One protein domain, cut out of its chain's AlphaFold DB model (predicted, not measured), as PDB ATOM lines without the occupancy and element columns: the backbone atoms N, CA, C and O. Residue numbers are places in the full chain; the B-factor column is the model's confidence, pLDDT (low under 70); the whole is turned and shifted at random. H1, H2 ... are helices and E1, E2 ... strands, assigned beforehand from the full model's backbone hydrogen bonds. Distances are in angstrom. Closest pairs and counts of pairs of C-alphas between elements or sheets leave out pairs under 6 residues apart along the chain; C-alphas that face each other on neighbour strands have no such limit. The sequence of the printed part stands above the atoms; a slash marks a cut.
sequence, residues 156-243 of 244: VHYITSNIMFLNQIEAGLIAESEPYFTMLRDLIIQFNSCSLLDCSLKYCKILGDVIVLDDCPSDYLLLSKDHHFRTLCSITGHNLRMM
ATOM      1  N   VAL A 156     139.535  93.075 110.260       60.81
ATOM      2  CA  VAL A 156     139.651  94.520 110.025       60.81
ATOM      3  C   VAL A 156     140.412  94.811 108.733       60.81
ATOM      4  O   VAL A 156     139.960  95.637 107.944       60.81
ATOM      5  N   HIS A 157     141.521  94.119 108.464       62.59
ATOM      6  CA  HIS A 157     142.280  94.299 107.230       62.59
ATOM      7  C   HIS A 157     141.517  93.819 105.987       62.59
ATOM      8  O   HIS A 157     141.523  94.524 104.978       62.59
ATOM      9  N   TYR A 158     140.826  92.676 106.067       66.94
ATOM     10  CA  TYR A 158     139.936  92.224 104.990       66.94
ATOM     11  C   TYR A 158     138.858  93.274 104.702       66.94
ATOM     12  O   TYR A 158     138.716  93.710 103.563       66.94
ATOM     13  N   ILE A 159     138.157  93.745 105.740       69.62
ATOM     14  CA  ILE A 159     137.104  94.754 105.592       69.62
ATOM     15  C   ILE A 159     137.671  96.050 104.994       69.62
ATOM     16  O   ILE A 159     137.071  96.617 104.088       69.62
ATOM     17  N   THR A 160     138.855  96.481 105.440       70.94
ATOM     18  CA  THR A 160     139.540  97.670 104.903       70.94
ATOM     19  C   THR A 160     139.877  97.505 103.420       70.94
ATOM     20  O   THR A 160     139.620  98.403 102.622       70.94
ATOM     21  N   SER A 161     140.459  96.364 103.050       67.62
ATOM     22  CA  SER A 161     140.966  96.115 101.695       67.62
ATOM     23  C   SER A 161     139.846  95.872 100.689       67.62
ATOM     24  O   SER A 161     139.994  96.217  99.520       67.62
ATOM     25  N   ASN A 162     138.708  95.357 101.158       74.88
ATOM     26  CA  ASN A 162     137.551  95.012 100.336       74.88
ATOM     27  C   ASN A 162     136.344  95.922 100.598       74.88
ATOM     28  O   ASN A 162     135.202  95.550 100.329       74.88
ATOM     29  N   ILE A 163     136.570  97.142 101.100       82.50
ATOM     30  CA  ILE A 163     135.481  98.018 101.549       82.50
ATOM     31  C   ILE A 163     134.500  98.388 100.432       82.50
ATOM     32  O   ILE A 163     133.302  98.499 100.666       82.50
ATOM     33  N   MET A 164     134.980  98.528  99.193       85.88
ATOM     34  CA  MET A 164     134.110  98.787  98.043       85.88
ATOM     35  C   MET A 164     133.162  97.618  97.762       85.88
ATOM     36  O   MET A 164     131.970  97.837  97.560       85.88
ATOM     37  N   PHE A 165     133.687  96.393  97.784       86.50
ATOM     38  CA  PHE A 165     132.903  95.174  97.602       86.50
ATOM     39  C   PHE A 165     131.878  95.005  98.732       86.50
ATOM     40  O   PHE A 165     130.706  94.722  98.489       86.50
ATOM     41  N   LEU A 166     132.284  95.286  99.971       87.56
ATOM     42  CA  LEU A 166     131.392  95.238 101.128       87.56
ATOM     43  C   LEU A 166     130.298  96.306 101.080       87.56
ATOM     44  O   LEU A 166     129.152  95.998 101.385       87.56
ATOM     45  N   ASN A 167     130.600  97.528 100.638       90.50
ATOM     46  CA  ASN A 167     129.591  98.578 100.471       90.50
ATOM     47  C   ASN A 167     128.577  98.243  99.364       90.50
ATOM     48  O   ASN A 167     127.407  98.593  99.481       90.50
ATOM     49  N   GLN A 168     128.992  97.533  98.308       93.00
ATOM     50  CA  GLN A 168     128.054  97.005  97.312       93.00
ATOM     51  C   GLN A 168     127.105  95.976  97.939       93.00
ATOM     52  O   GLN A 168     125.898  96.028  97.696       93.00
ATOM     53  N   ILE A 169     127.639  95.061  98.751       90.94
ATOM     54  CA  ILE A 169     126.832  94.069  99.469       90.94
ATOM     55  C   ILE A 169     125.862  94.761 100.429       90.94
ATOM     56  O   ILE A 169     124.671  94.476 100.393       90.94
ATOM     57  N   GLU A 170     126.344  95.707 101.231       92.12
ATOM     58  CA  GLU A 170     125.542  96.504 102.165       92.12
ATOM     59  C   GLU A 170     124.344  97.166 101.469       92.12
ATOM     60  O   GLU A 170     123.200  96.945 101.874       92.12
ATOM     61  N   ALA A 171     124.590  97.864 100.356       90.94
ATOM     62  CA  ALA A 171     123.548  98.527  99.579       90.94
ATOM     63  C   ALA A 171     122.529  97.539  98.981       90.94
ATOM     64  O   ALA A 171     121.338  97.844  98.893       90.94
ATOM     65  N   GLY A 172     122.974  96.342  98.587       90.38
ATOM     66  CA  GLY A 172     122.097  95.285  98.081       90.38
ATOM     67  C   GLY A 172     121.251  94.602  99.161       90.38
ATOM     68  O   GLY A 172     120.198  94.054  98.849       90.38
ATOM     69  N   LEU A 173     121.668  94.668 100.429       91.56
ATOM     70  CA  LEU A 173     120.986  94.044 101.570       91.56
ATOM     71  C   LEU A 173     119.976  94.973 102.273       91.56
ATOM     72  O   LEU A 173     119.426  94.608 103.310       91.56
ATOM     73  N   ILE A 174     119.699  96.176 101.751       85.88
ATOM     74  CA  ILE A 174     118.806  97.156 102.407       85.88
ATOM     75  C   ILE A 174     117.412  96.573 102.696       85.88
ATOM     76  O   ILE A 174     116.860  96.806 103.771       85.88
ATOM     77  N   ALA A 175     116.856  95.803 101.756       86.56
ATOM     78  CA  ALA A 175     115.523  95.210 101.875       86.56
ATOM     79  C   ALA A 175     115.505  93.853 102.606       86.56
ATOM     80  O   ALA A 175     114.428  93.330 102.884       86.56
ATOM     81  N   GLU A 176     116.672  93.286 102.924       89.38
ATOM     82  CA  GLU A 176     116.781  91.976 103.561       89.38
ATOM     83  C   GLU A 176     116.536  92.076 105.069       89.38
ATOM     84  O   GLU A 176     117.140  92.887 105.776       89.38
ATOM     85  N   SER A 177     115.641  91.224 105.570       88.25
ATOM     86  CA  SER A 177     115.270  91.179 106.989       88.25
ATOM     87  C   SER A 177     115.888  90.007 107.743       88.25
ATOM     88  O   SER A 177     115.688  89.886 108.952       88.25
ATOM     89  N   GLU A 178     116.590  89.103 107.055       87.75
ATOM     90  CA  GLU A 178     117.141  87.931 107.727       87.75
ATOM     91  C   GLU A 178     118.231  88.338 108.738       87.75
ATOM     92  O   GLU A 178     119.053  89.219 108.449       87.75
ATOM     93  N   PRO A 179     118.261  87.721 109.941       83.75
ATOM     94  CA  PRO A 179     119.112  88.190 111.033       83.75
ATOM     95  C   PRO A 179     120.594  88.261 110.671       83.75
ATOM     96  O   PRO A 179     121.286  89.198 111.048       83.75
ATOM     97  N   TYR A 180     121.091  87.292 109.909       82.56
ATOM     98  CA  TYR A 180     122.502  87.219 109.546       82.56
ATOM     99  C   TYR A 180     122.903  88.267 108.487       82.56
ATOM    100  O   TYR A 180     124.011  88.795 108.569       82.56
ATOM    101  N   PHE A 181     122.005  88.643 107.564       87.75
ATOM    102  CA  PHE A 181     122.221  89.771 106.643       87.75
ATOM    103  C   PHE A 181     122.167  91.110 107.373       87.75
ATOM    104  O   PHE A 181     122.994  91.983 107.117       87.75
ATOM    105  N   THR A 182     121.264  91.240 108.347       86.56
ATOM    106  CA  THR A 182     121.214  92.414 109.227       86.56
ATOM    107  C   THR A 182     122.521  92.560 110.013       86.56
ATOM    108  O   THR A 182     123.110  93.634 110.013       86.56
ATOM    109  N   MET A 183     123.041  91.469 110.587       83.94
ATOM    110  CA  MET A 183     124.329  91.468 111.296       83.94
ATOM    111  C   MET A 183     125.508  91.855 110.393       83.94
ATOM    112  O   MET A 183     126.399  92.578 110.835       83.94
ATOM    113  N   LEU A 184     125.537  91.389 109.138       86.50
ATOM    114  CA  LEU A 184     126.567  91.786 108.174       86.50
ATOM    115  C   LEU A 184     126.476  93.278 107.826       86.50
ATOM    116  O   LEU A 184     127.497  93.961 107.835       86.50
ATOM    117  N   ARG A 185     125.269  93.792 107.567       88.00
ATOM    118  CA  ARG A 185     125.043  95.220 107.314       88.00
ATOM    119  C   ARG A 185     125.501  96.069 108.498       88.00
ATOM    120  O   ARG A 185     126.269  97.008 108.315       88.00
ATOM    121  N   ASP A 186     125.097  95.703 109.710       85.94
ATOM    122  CA  ASP A 186     125.470  96.424 110.926       85.94
ATOM    123  C   ASP A 186     126.987  96.413 111.149       85.94
ATOM    124  O   ASP A 186     127.552  97.437 111.528       85.94
ATOM    125  N   LEU A 187     127.662  95.291 110.865       83.06
ATOM    126  CA  LEU A 187     129.123  95.198 110.913       83.06
ATOM    127  C   LEU A 187     129.780  96.193 109.944       83.06
ATOM    128  O   LEU A 187     130.708  96.904 110.332       83.06
ATOM    129  N   ILE A 188     129.291  96.269 108.702       85.31
ATOM    130  CA  ILE A 188     129.820  97.177 107.673       85.31
ATOM    131  C   ILE A 188     129.568  98.643 108.063       85.31
ATOM    132  O   ILE A 188     130.480  99.467 107.979       85.31
ATOM    133  N   ILE A 189     128.376  98.978 108.570       85.69
ATOM    134  CA  ILE A 189     128.036 100.327 109.056       85.69
ATOM    135  C   ILE A 189     128.916 100.727 110.248       85.69
ATOM    136  O   ILE A 189     129.444 101.843 110.292       85.69
ATOM    137  N   GLN A 190     129.098  99.831 111.222       81.75
ATOM    138  CA  GLN A 190     129.943 100.085 112.393       81.75
ATOM    139  C   GLN A 190     131.405 100.289 111.997       81.75
ATOM    140  O   GLN A 190     132.074 101.181 112.523       81.75
ATOM    141  N   PHE A 191     131.886  99.513 111.024       81.31
ATOM    142  CA  PHE A 191     133.213  99.699 110.458       81.31
ATOM    143  C   PHE A 191     133.352 101.066 109.766       81.31
ATOM    144  O   PHE A 191     134.253 101.831 110.103       81.31
ATOM    145  N   ASN A 192     132.425 101.420 108.868       81.06
ATOM    146  CA  ASN A 192     132.432 102.690 108.126       81.06
ATOM    147  C   ASN A 192     132.321 103.929 109.029       81.06
ATOM    148  O   ASN A 192     132.856 104.988 108.710       81.06
ATOM    149  N   SER A 193     131.630 103.805 110.163       83.06
ATOM    150  CA  SER A 193     131.485 104.870 111.163       83.06
ATOM    151  C   SER A 193     132.625 104.921 112.186       83.06
ATOM    152  O   SER A 193     132.554 105.711 113.128       83.06
ATOM    153  N   CYS A 194     133.663 104.088 112.032       76.81
ATOM    154  CA  CYS A 194     134.773 103.943 112.982       76.81
ATOM    155  C   CYS A 194     134.316 103.630 114.423       76.81
ATOM    156  O   CYS A 194     135.019 103.946 115.382       76.81
ATOM    157  N   SER A 195     133.133 103.029 114.583       74.94
ATOM    158  CA  SER A 195     132.532 102.692 115.881       74.94
ATOM    159  C   SER A 195     132.736 101.228 116.274       74.94
ATOM    160  O   SER A 195     132.342 100.809 117.362       74.94
ATOM    161  N   LEU A 196     133.379 100.448 115.404       69.00
ATOM    162  CA  LEU A 196     133.682  99.048 115.640       69.00
ATOM    163  C   LEU A 196     134.783  98.894 116.701       69.00
ATOM    164  O   LEU A 196     135.949  99.196 116.454       69.00
ATOM    165  N   LEU A 197     134.400  98.411 117.886       54.94
ATOM    166  CA  LEU A 197     135.297  98.263 119.041       54.94
ATOM    167  C   LEU A 197     136.031  96.912 119.081       54.94
ATOM    168  O   LEU A 197     137.129  96.831 119.625       54.94
ATOM    169  N   ASP A 198     135.436  95.857 118.516       57.25
ATOM    170  CA  ASP A 198     136.024  94.518 118.403       57.25
ATOM    171  C   ASP A 198     135.431  93.798 117.185       57.25
ATOM    172  O   ASP A 198     134.219  93.820 116.961       57.25
ATOM    173  N   CYS A 199     136.283  93.154 116.391       53.41
ATOM    174  CA  CYS A 199     135.896  92.465 115.168       53.41
ATOM    175  C   CYS A 199     136.226  90.976 115.301       53.41
ATOM    176  O   CYS A 199     137.277  90.507 114.861       53.41
ATOM    177  N   SER A 200     135.318  90.221 115.923       51.59
ATOM    178  CA  SER A 200     135.424  88.763 116.039       51.59
ATOM    179  C   SER A 200     134.462  88.054 115.077       51.59
ATOM    180  O   SER A 200     133.325  88.490 114.895       51.59
ATOM    181  N   LEU A 201     134.874  86.908 114.510       45.78
ATOM    182  CA  LEU A 201     134.024  86.062 113.645       45.78
ATOM    183  C   LEU A 201     132.709  85.632 114.320       45.78
ATOM    184  O   LEU A 201     131.751  85.280 113.637       45.78
ATOM    185  N   LYS A 202     132.629  85.682 115.659       47.16
ATOM    186  CA  LYS A 202     131.391  85.379 116.393       47.16
ATOM    187  C   LYS A 202     130.254  86.351 116.053       47.16
ATOM    188  O   LYS A 202     129.097  85.984 116.231       47.16
ATOM    189  N   TYR A 203     130.573  87.552 115.566       50.16
ATOM    190  CA  TYR A 203     129.604  88.623 115.318       50.16
ATOM    191  C   TYR A 203     129.047  88.659 113.889       50.16
ATOM    192  O   TYR A 203     128.100  89.397 113.645       50.16
ATOM    193  N   CYS A 204     129.559  87.855 112.950       60.88
ATOM    194  CA  CYS A 204     128.978  87.760 111.608       60.88
ATOM    195  C   CYS A 204     129.239  86.384 110.982       60.88
ATOM    196  O   CYS A 204     130.302  86.125 110.422       60.88
ATOM    197  N   LYS A 205     128.242  85.493 111.076       66.06
ATOM    198  CA  LYS A 205     128.336  84.111 110.574       66.06
ATOM    199  C   LYS A 205     128.528  84.033 109.057       66.06
ATOM    200  O   LYS A 205     129.203  83.125 108.593       66.06
ATOM    201  N   ILE A 206     127.985  84.998 108.318       71.44
ATOM    202  CA  ILE A 206     128.021  85.013 106.849       71.44
ATOM    203  C   ILE A 206     129.218  85.766 106.269       71.44
ATOM    204  O   ILE A 206     129.360  85.859 105.056       71.44
ATOM    205  N   LEU A 207     130.113  86.296 107.109       70.75
ATOM    206  CA  LEU A 207     131.334  86.934 106.619       70.75
ATOM    207  C   LEU A 207     132.231  85.933 105.875       70.75
ATOM    208  O   LEU A 207     132.883  86.303 104.905       70.75
ATOM    209  N   GLY A 208     132.222  84.663 106.294       62.56
ATOM    210  CA  GLY A 208     132.881  83.581 105.563       62.56
ATOM    211  C   GLY A 208     132.330  83.424 104.146       62.56
ATOM    212  O   GLY A 208     133.111  83.354 103.204       62.56
ATOM    213  N   ASP A 209     131.007  83.467 103.981       69.12
ATOM    214  CA  ASP A 209     130.351  83.365 102.670       69.12
ATOM    215  C   ASP A 209     130.717  84.544 101.763       69.12
ATOM    216  O   ASP A 209     130.971  84.369 100.574       69.12
ATOM    217  N   VAL A 210     130.827  85.744 102.338       74.94
ATOM    218  CA  VAL A 210     131.276  86.944 101.623       74.94
ATOM    219  C   VAL A 210     132.733  86.823 101.172       74.94
ATOM    220  O   VAL A 210     133.035  87.192 100.043       74.94
ATOM    221  N   ILE A 211     133.621  86.274 102.006       70.56
ATOM    222  CA  ILE A 211     135.021  86.018 101.627       70.56
ATOM    223  C   ILE A 211     135.094  84.966 100.515       70.56
ATOM    224  O   ILE A 211     135.855  85.122  99.567       70.56
ATOM    225  N   VAL A 212     134.289  83.899 100.598       62.72
ATOM    226  CA  VAL A 212     134.210  82.877  99.539       62.72
ATOM    227  C   VAL A 212     133.770  83.486  98.213       62.72
ATOM    228  O   VAL A 212     134.253  83.068  97.163       62.72
ATOM    229  N   LEU A 213     132.865  84.459  98.269       71.12
ATOM    230  CA  LEU A 213     132.365  85.161  97.101       71.12
ATOM    231  C   LEU A 213     133.388  86.146  96.523       71.12
ATOM    232  O   LEU A 213     133.535  86.185  95.313       71.12
ATOM    233  N   ASP A 214     134.113  86.884  97.367       73.00
ATOM    234  CA  ASP A 214     135.224  87.769  96.967       73.00
ATOM    235  C   ASP A 214     136.382  86.982  96.321       73.00
ATOM    236  O   ASP A 214     136.954  87.389  95.313       73.00
ATOM    237  N   ASP A 215     136.682  85.796  96.861       61.06
ATOM    238  CA  ASP A 215     137.678  84.866  96.319       61.06
ATOM    239  C   ASP A 215     137.244  84.226  94.982       61.06
ATOM    240  O   ASP A 215     138.080  83.647  94.276       61.06
ATOM    241  N   CYS A 216     135.945  84.236  94.665       60.56
ATOM    242  CA  CYS A 216     135.400  83.611  93.467       60.56
ATOM    243  C   CYS A 216     135.513  84.588  92.292       60.56
ATOM    244  O   CYS A 216     134.924  85.660  92.342       60.56
ATOM    245  N   PRO A 217     136.234  84.259  91.206       65.44
ATOM    246  CA  PRO A 217     136.245  85.137  90.045       65.44
ATOM    247  C   PRO A 217     134.846  85.206  89.414       65.44
ATOM    248  O   PRO A 217     134.138  84.200  89.322       65.44
ATOM    249  N   SER A 218     134.447  86.390  88.955       64.69
ATOM    250  CA  SER A 218     133.078  86.665  88.493       64.69
ATOM    251  C   SER A 218     132.652  85.874  87.247       64.69
ATOM    252  O   SER A 218     131.459  85.679  87.010       64.69
ATOM    253  N   ASP A 219     133.609  85.379  86.463       62.31
ATOM    254  CA  ASP A 219     133.395  84.525  85.294       62.31
ATOM    255  C   ASP A 219     133.191  83.038  85.643       62.31
ATOM    256  O   ASP A 219     132.852  82.239  84.766       62.31
ATOM    257  N   TYR A 220     133.331  82.657  86.915       58.88
ATOM    258  CA  TYR A 220     133.182  81.278  87.373       58.88
ATOM    259  C   TYR A 220     131.781  81.024  87.934       58.88
ATOM    260  O   TYR A 220     131.093  81.911  88.437       58.88
ATOM    261  N   LEU A 221     131.344  79.765  87.831       60.00
ATOM    262  CA  LEU A 221     130.088  79.299  88.412       60.00
ATOM    263  C   LEU A 221     130.321  78.834  89.854       60.00
ATOM    264  O   LEU A 221     130.969  77.811  90.079       60.00
ATOM    265  N   LEU A 222     129.735  79.541  90.818       62.59
ATOM    266  CA  LEU A 222     129.711  79.132  92.216       62.59
ATOM    267  C   LEU A 222     128.700  77.993  92.416       62.59
ATOM    268  O   LEU A 222     127.541  78.095  92.009       62.59
ATOM    269  N   LEU A 223     129.129  76.910  93.065       58.75
ATOM    270  CA  LEU A 223     128.272  75.786  93.448       58.75
ATOM    271  C   LEU A 223     128.097  75.783  94.967       58.75
ATOM    272  O   LEU A 223     129.086  75.658  95.688       58.75
ATOM    273  N   SER A 224     126.863  75.888  95.463       60.03
ATOM    274  CA  SER A 224     126.604  75.893  96.911       60.03
ATOM    275  C   SER A 224     125.269  75.247  97.280       60.03
ATOM    276  O   SER A 224     124.330  75.231  96.486       60.03
ATOM    277  N   LYS A 225     125.189  74.709  98.501       57.84
ATOM    278  CA  LYS A 225     123.927  74.316  99.155       57.84
ATOM    279  C   LYS A 225     123.397  75.398 100.096       57.84
ATOM    280  O   LYS A 225     122.238  75.341 100.486       57.84
ATOM    281  N   ASP A 226     124.239  76.362 100.453       67.81
ATOM    282  CA  ASP A 226     123.891  77.430 101.378       67.81
ATOM    283  C   ASP A 226     123.051  78.495 100.659       67.81
ATOM    284  O   ASP A 226     123.445  79.029  99.615       67.81
ATOM    285  N   HIS A 227     121.857  78.772 101.189       79.50
ATOM    286  CA  HIS A 227     120.910  79.692 100.572       79.50
ATOM    287  C   HIS A 227     121.360  81.152 100.656       79.50
ATOM    288  O   HIS A 227     120.887  81.935  99.832       79.50
ATOM    289  N   HIS A 228     122.302  81.515 101.540       83.94
ATOM    290  CA  HIS A 228     122.833  82.882 101.631       83.94
ATOM    291  C   HIS A 228     123.406  83.362 100.290       83.94
ATOM    292  O   HIS A 228     123.243  84.525  99.906       83.94
ATOM    293  N   PHE A 229     124.022  82.452  99.527       81.94
ATOM    294  CA  PHE A 229     124.596  82.775  98.223       81.94
ATOM    295  C   PHE A 229     123.549  83.188  97.190       81.94
ATOM    296  O   PHE A 229     123.890  83.930  96.278       81.94
ATOM    297  N   ARG A 230     122.272  82.794  97.325       89.38
ATOM    298  CA  ARG A 230     121.215  83.251  96.401       89.38
ATOM    299  C   ARG A 230     121.103  84.769  96.413       89.38
ATOM    300  O   ARG A 230     121.089  85.396  95.356       89.38
ATOM    301  N   THR A 231     121.091  85.340  97.610       90.38
ATOM    302  CA  THR A 231     121.044  86.784  97.819       90.38
ATOM    303  C   THR A 231     122.389  87.411  97.462       90.38
ATOM    304  O   THR A 231     122.442  88.288  96.601       90.38
ATOM    305  N   LEU A 232     123.500  86.916  98.018       88.38
ATOM    306  CA  LEU A 232     124.818  87.533  97.814       88.38
ATOM    307  C   LEU A 232     125.290  87.509  96.345       88.38
ATOM    308  O   LEU A 232     125.823  88.507  95.853       88.38
ATOM    309  N   CYS A 233     125.071  86.417  95.607       88.75
ATOM    310  CA  CYS A 233     125.440  86.331  94.190       88.75
ATOM    311  C   CYS A 233     124.594  87.264  93.317       88.75
ATOM    312  O   CYS A 233     125.131  87.861  92.390       88.75
ATOM    313  N   SER A 234     123.306  87.459  93.638       90.94
ATOM    314  CA  SER A 234     122.458  88.421  92.918       90.94
ATOM    315  C   SER A 234     122.947  89.866  93.062       90.94
ATOM    316  O   SER A 234     122.892  90.630  92.104       90.94
ATOM    317  N   ILE A 235     123.490  90.218  94.233       92.19
ATOM    318  CA  ILE A 235     124.007  91.561  94.525       92.19
ATOM    319  C   ILE A 235     125.363  91.792  93.852       92.19
ATOM    320  O   ILE A 235     125.641  92.869  93.326       92.19
ATOM    321  N   THR A 236     126.222  90.776  93.882       88.75
ATOM    322  CA  THR A 236     127.609  90.867  93.399       88.75
ATOM    323  C   THR A 236     127.767  90.514  91.920       88.75
ATOM    324  O   THR A 236     128.822  90.766  91.349       88.75
ATOM    325  N   GLY A 237     126.729  89.962  91.285       86.94
ATOM    326  CA  GLY A 237     126.741  89.568  89.875       86.94
ATOM    327  C   GLY A 237     127.440  88.235  89.593       86.94
ATOM    328  O   GLY A 237     127.740  87.946  88.437       86.94
ATOM    329  N   HIS A 238     127.698  87.421  90.619       83.44
ATOM    330  CA  HIS A 238     128.299  86.097  90.451       83.44
ATOM    331  C   HIS A 238     127.293  85.083  89.911       83.44
ATOM    332  O   HIS A 238     126.115  85.077  90.279       83.44
ATOM    333  N   ASN A 239     127.777  84.159  89.084       75.62
ATOM    334  CA  ASN A 239     126.972  83.038  88.624       75.62
ATOM    335  C   ASN A 239     126.840  82.006  89.747       75.62
ATOM    336  O   ASN A 239     127.843  81.534  90.276       75.62
ATOM    337  N   LEU A 240     125.611  81.608  90.076       78.69
ATOM    338  CA  LEU A 240     125.328  80.625  91.121       78.69
ATOM    339  C   LEU A 240     124.526  79.451  90.569       78.69
ATOM    340  O   LEU A 240     123.516  79.629  89.888       78.69
ATOM    341  N   ARG A 241     124.914  78.239  90.964       72.38
ATOM    342  CA  ARG A 241     124.073  77.048  90.877       72.38
ATOM    343  C   ARG A 241     123.900  76.452  92.267       72.38
ATOM    344  O   ARG A 241     124.848  75.962  92.880       72.38
ATOM    345  N   MET A 242     122.654  76.466  92.727       73.31
ATOM    346  CA  MET A 242     122.269  75.766  93.945       73.31
ATOM    347  C   MET A 242     122.328  74.258  93.715       73.31
ATOM    348  O   MET A 242     121.883  73.764  92.677       73.31
ATOM    349  N   MET A 243     122.898  73.547  94.678       53.00
ATOM    350  CA  MET A 243     122.993  72.093  94.685       53.00
ATOM    351  C   MET A 243     121.892  71.521  95.583       53.00
ATOM    352  O   MET A 243     121.678  72.036  96.680       53.00
TER     353      MET A 243
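AT A GLANCE: This is residues 156 to 243 of the 244 residues of an uncharacterized protein of Methanobacterium formicicum (UniProt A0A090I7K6). A small sheet of two parallel strands, E1 and E2, stands at one end of a body of crossed helices. H5 packs on it at E2, with H4 and H2 next to H5; the hairpin of H2 and H3, with H1 near both, makes the other half. The printed part has 88 residues, with five named helices and two named strands in the order H1 H2 H3 H4 E1 H5 E2. It is mostly helix and compact, with a radius of gyration of the C-alphas of 12.6 A and spans of 37 by 26 by 22 A.

HOW THE PARTS SIT: Look first at E1, residues 221 to 224, and E2, residues 239 to 242, parallel neighbours at 29 degrees: N 222 and O 239 are within hydrogen-bond range at 2.8 A. With H5, residues 228 to 236, they form a strand-helix-strand unit, parallel strands with a helix between them in the chain; its crossover is right-handed. The closest C-alphas of H5 and E2, Cys 233 and Leu 240, are 6.5 A apart. H4, residues 207 to 214, touches H5 at a steep tilt of 43 degrees, the closest C-alphas being Asp 209 and Phe 229 at 7.3 A. H2, residues 163 to 172, touches H5, only just about perpendicular at 71 degrees, with C-alphas Gly 172 and Ile 235 closest at 5.5 A. H2 and H3, residues 179 to 192, form a helical hairpin, a steep tilt of 43 degrees, opposite ways; H3 touches with residues 184 to 188 alone, C-alphas Glu 170 and Arg 185 being closest at 5.3 A. H1, residues 156 to 161, is close but not clearly touching H2. In the five helices every O i to N i+4 pair is within hydrogen-bond range.

IN THESE COORDINATES: Find C-alpha 156 at (139.651, 94.520, 110.025), where H1 begins. H3 runs 19.9 A, H2 14.1 A and H5 12.4 A. E2 ends at C-alpha 242, (122.269, 75.766, 93.945).

THE WHOLE: The printed part has no cut. Its farthest C-alphas, Cys 194 and Met 243, are 38.6 A apart. The link H3 to H4 is long. The mean pLDDT of the printed part is 75.4, with residues 196 to 205 and 215 to 226 among those under 70.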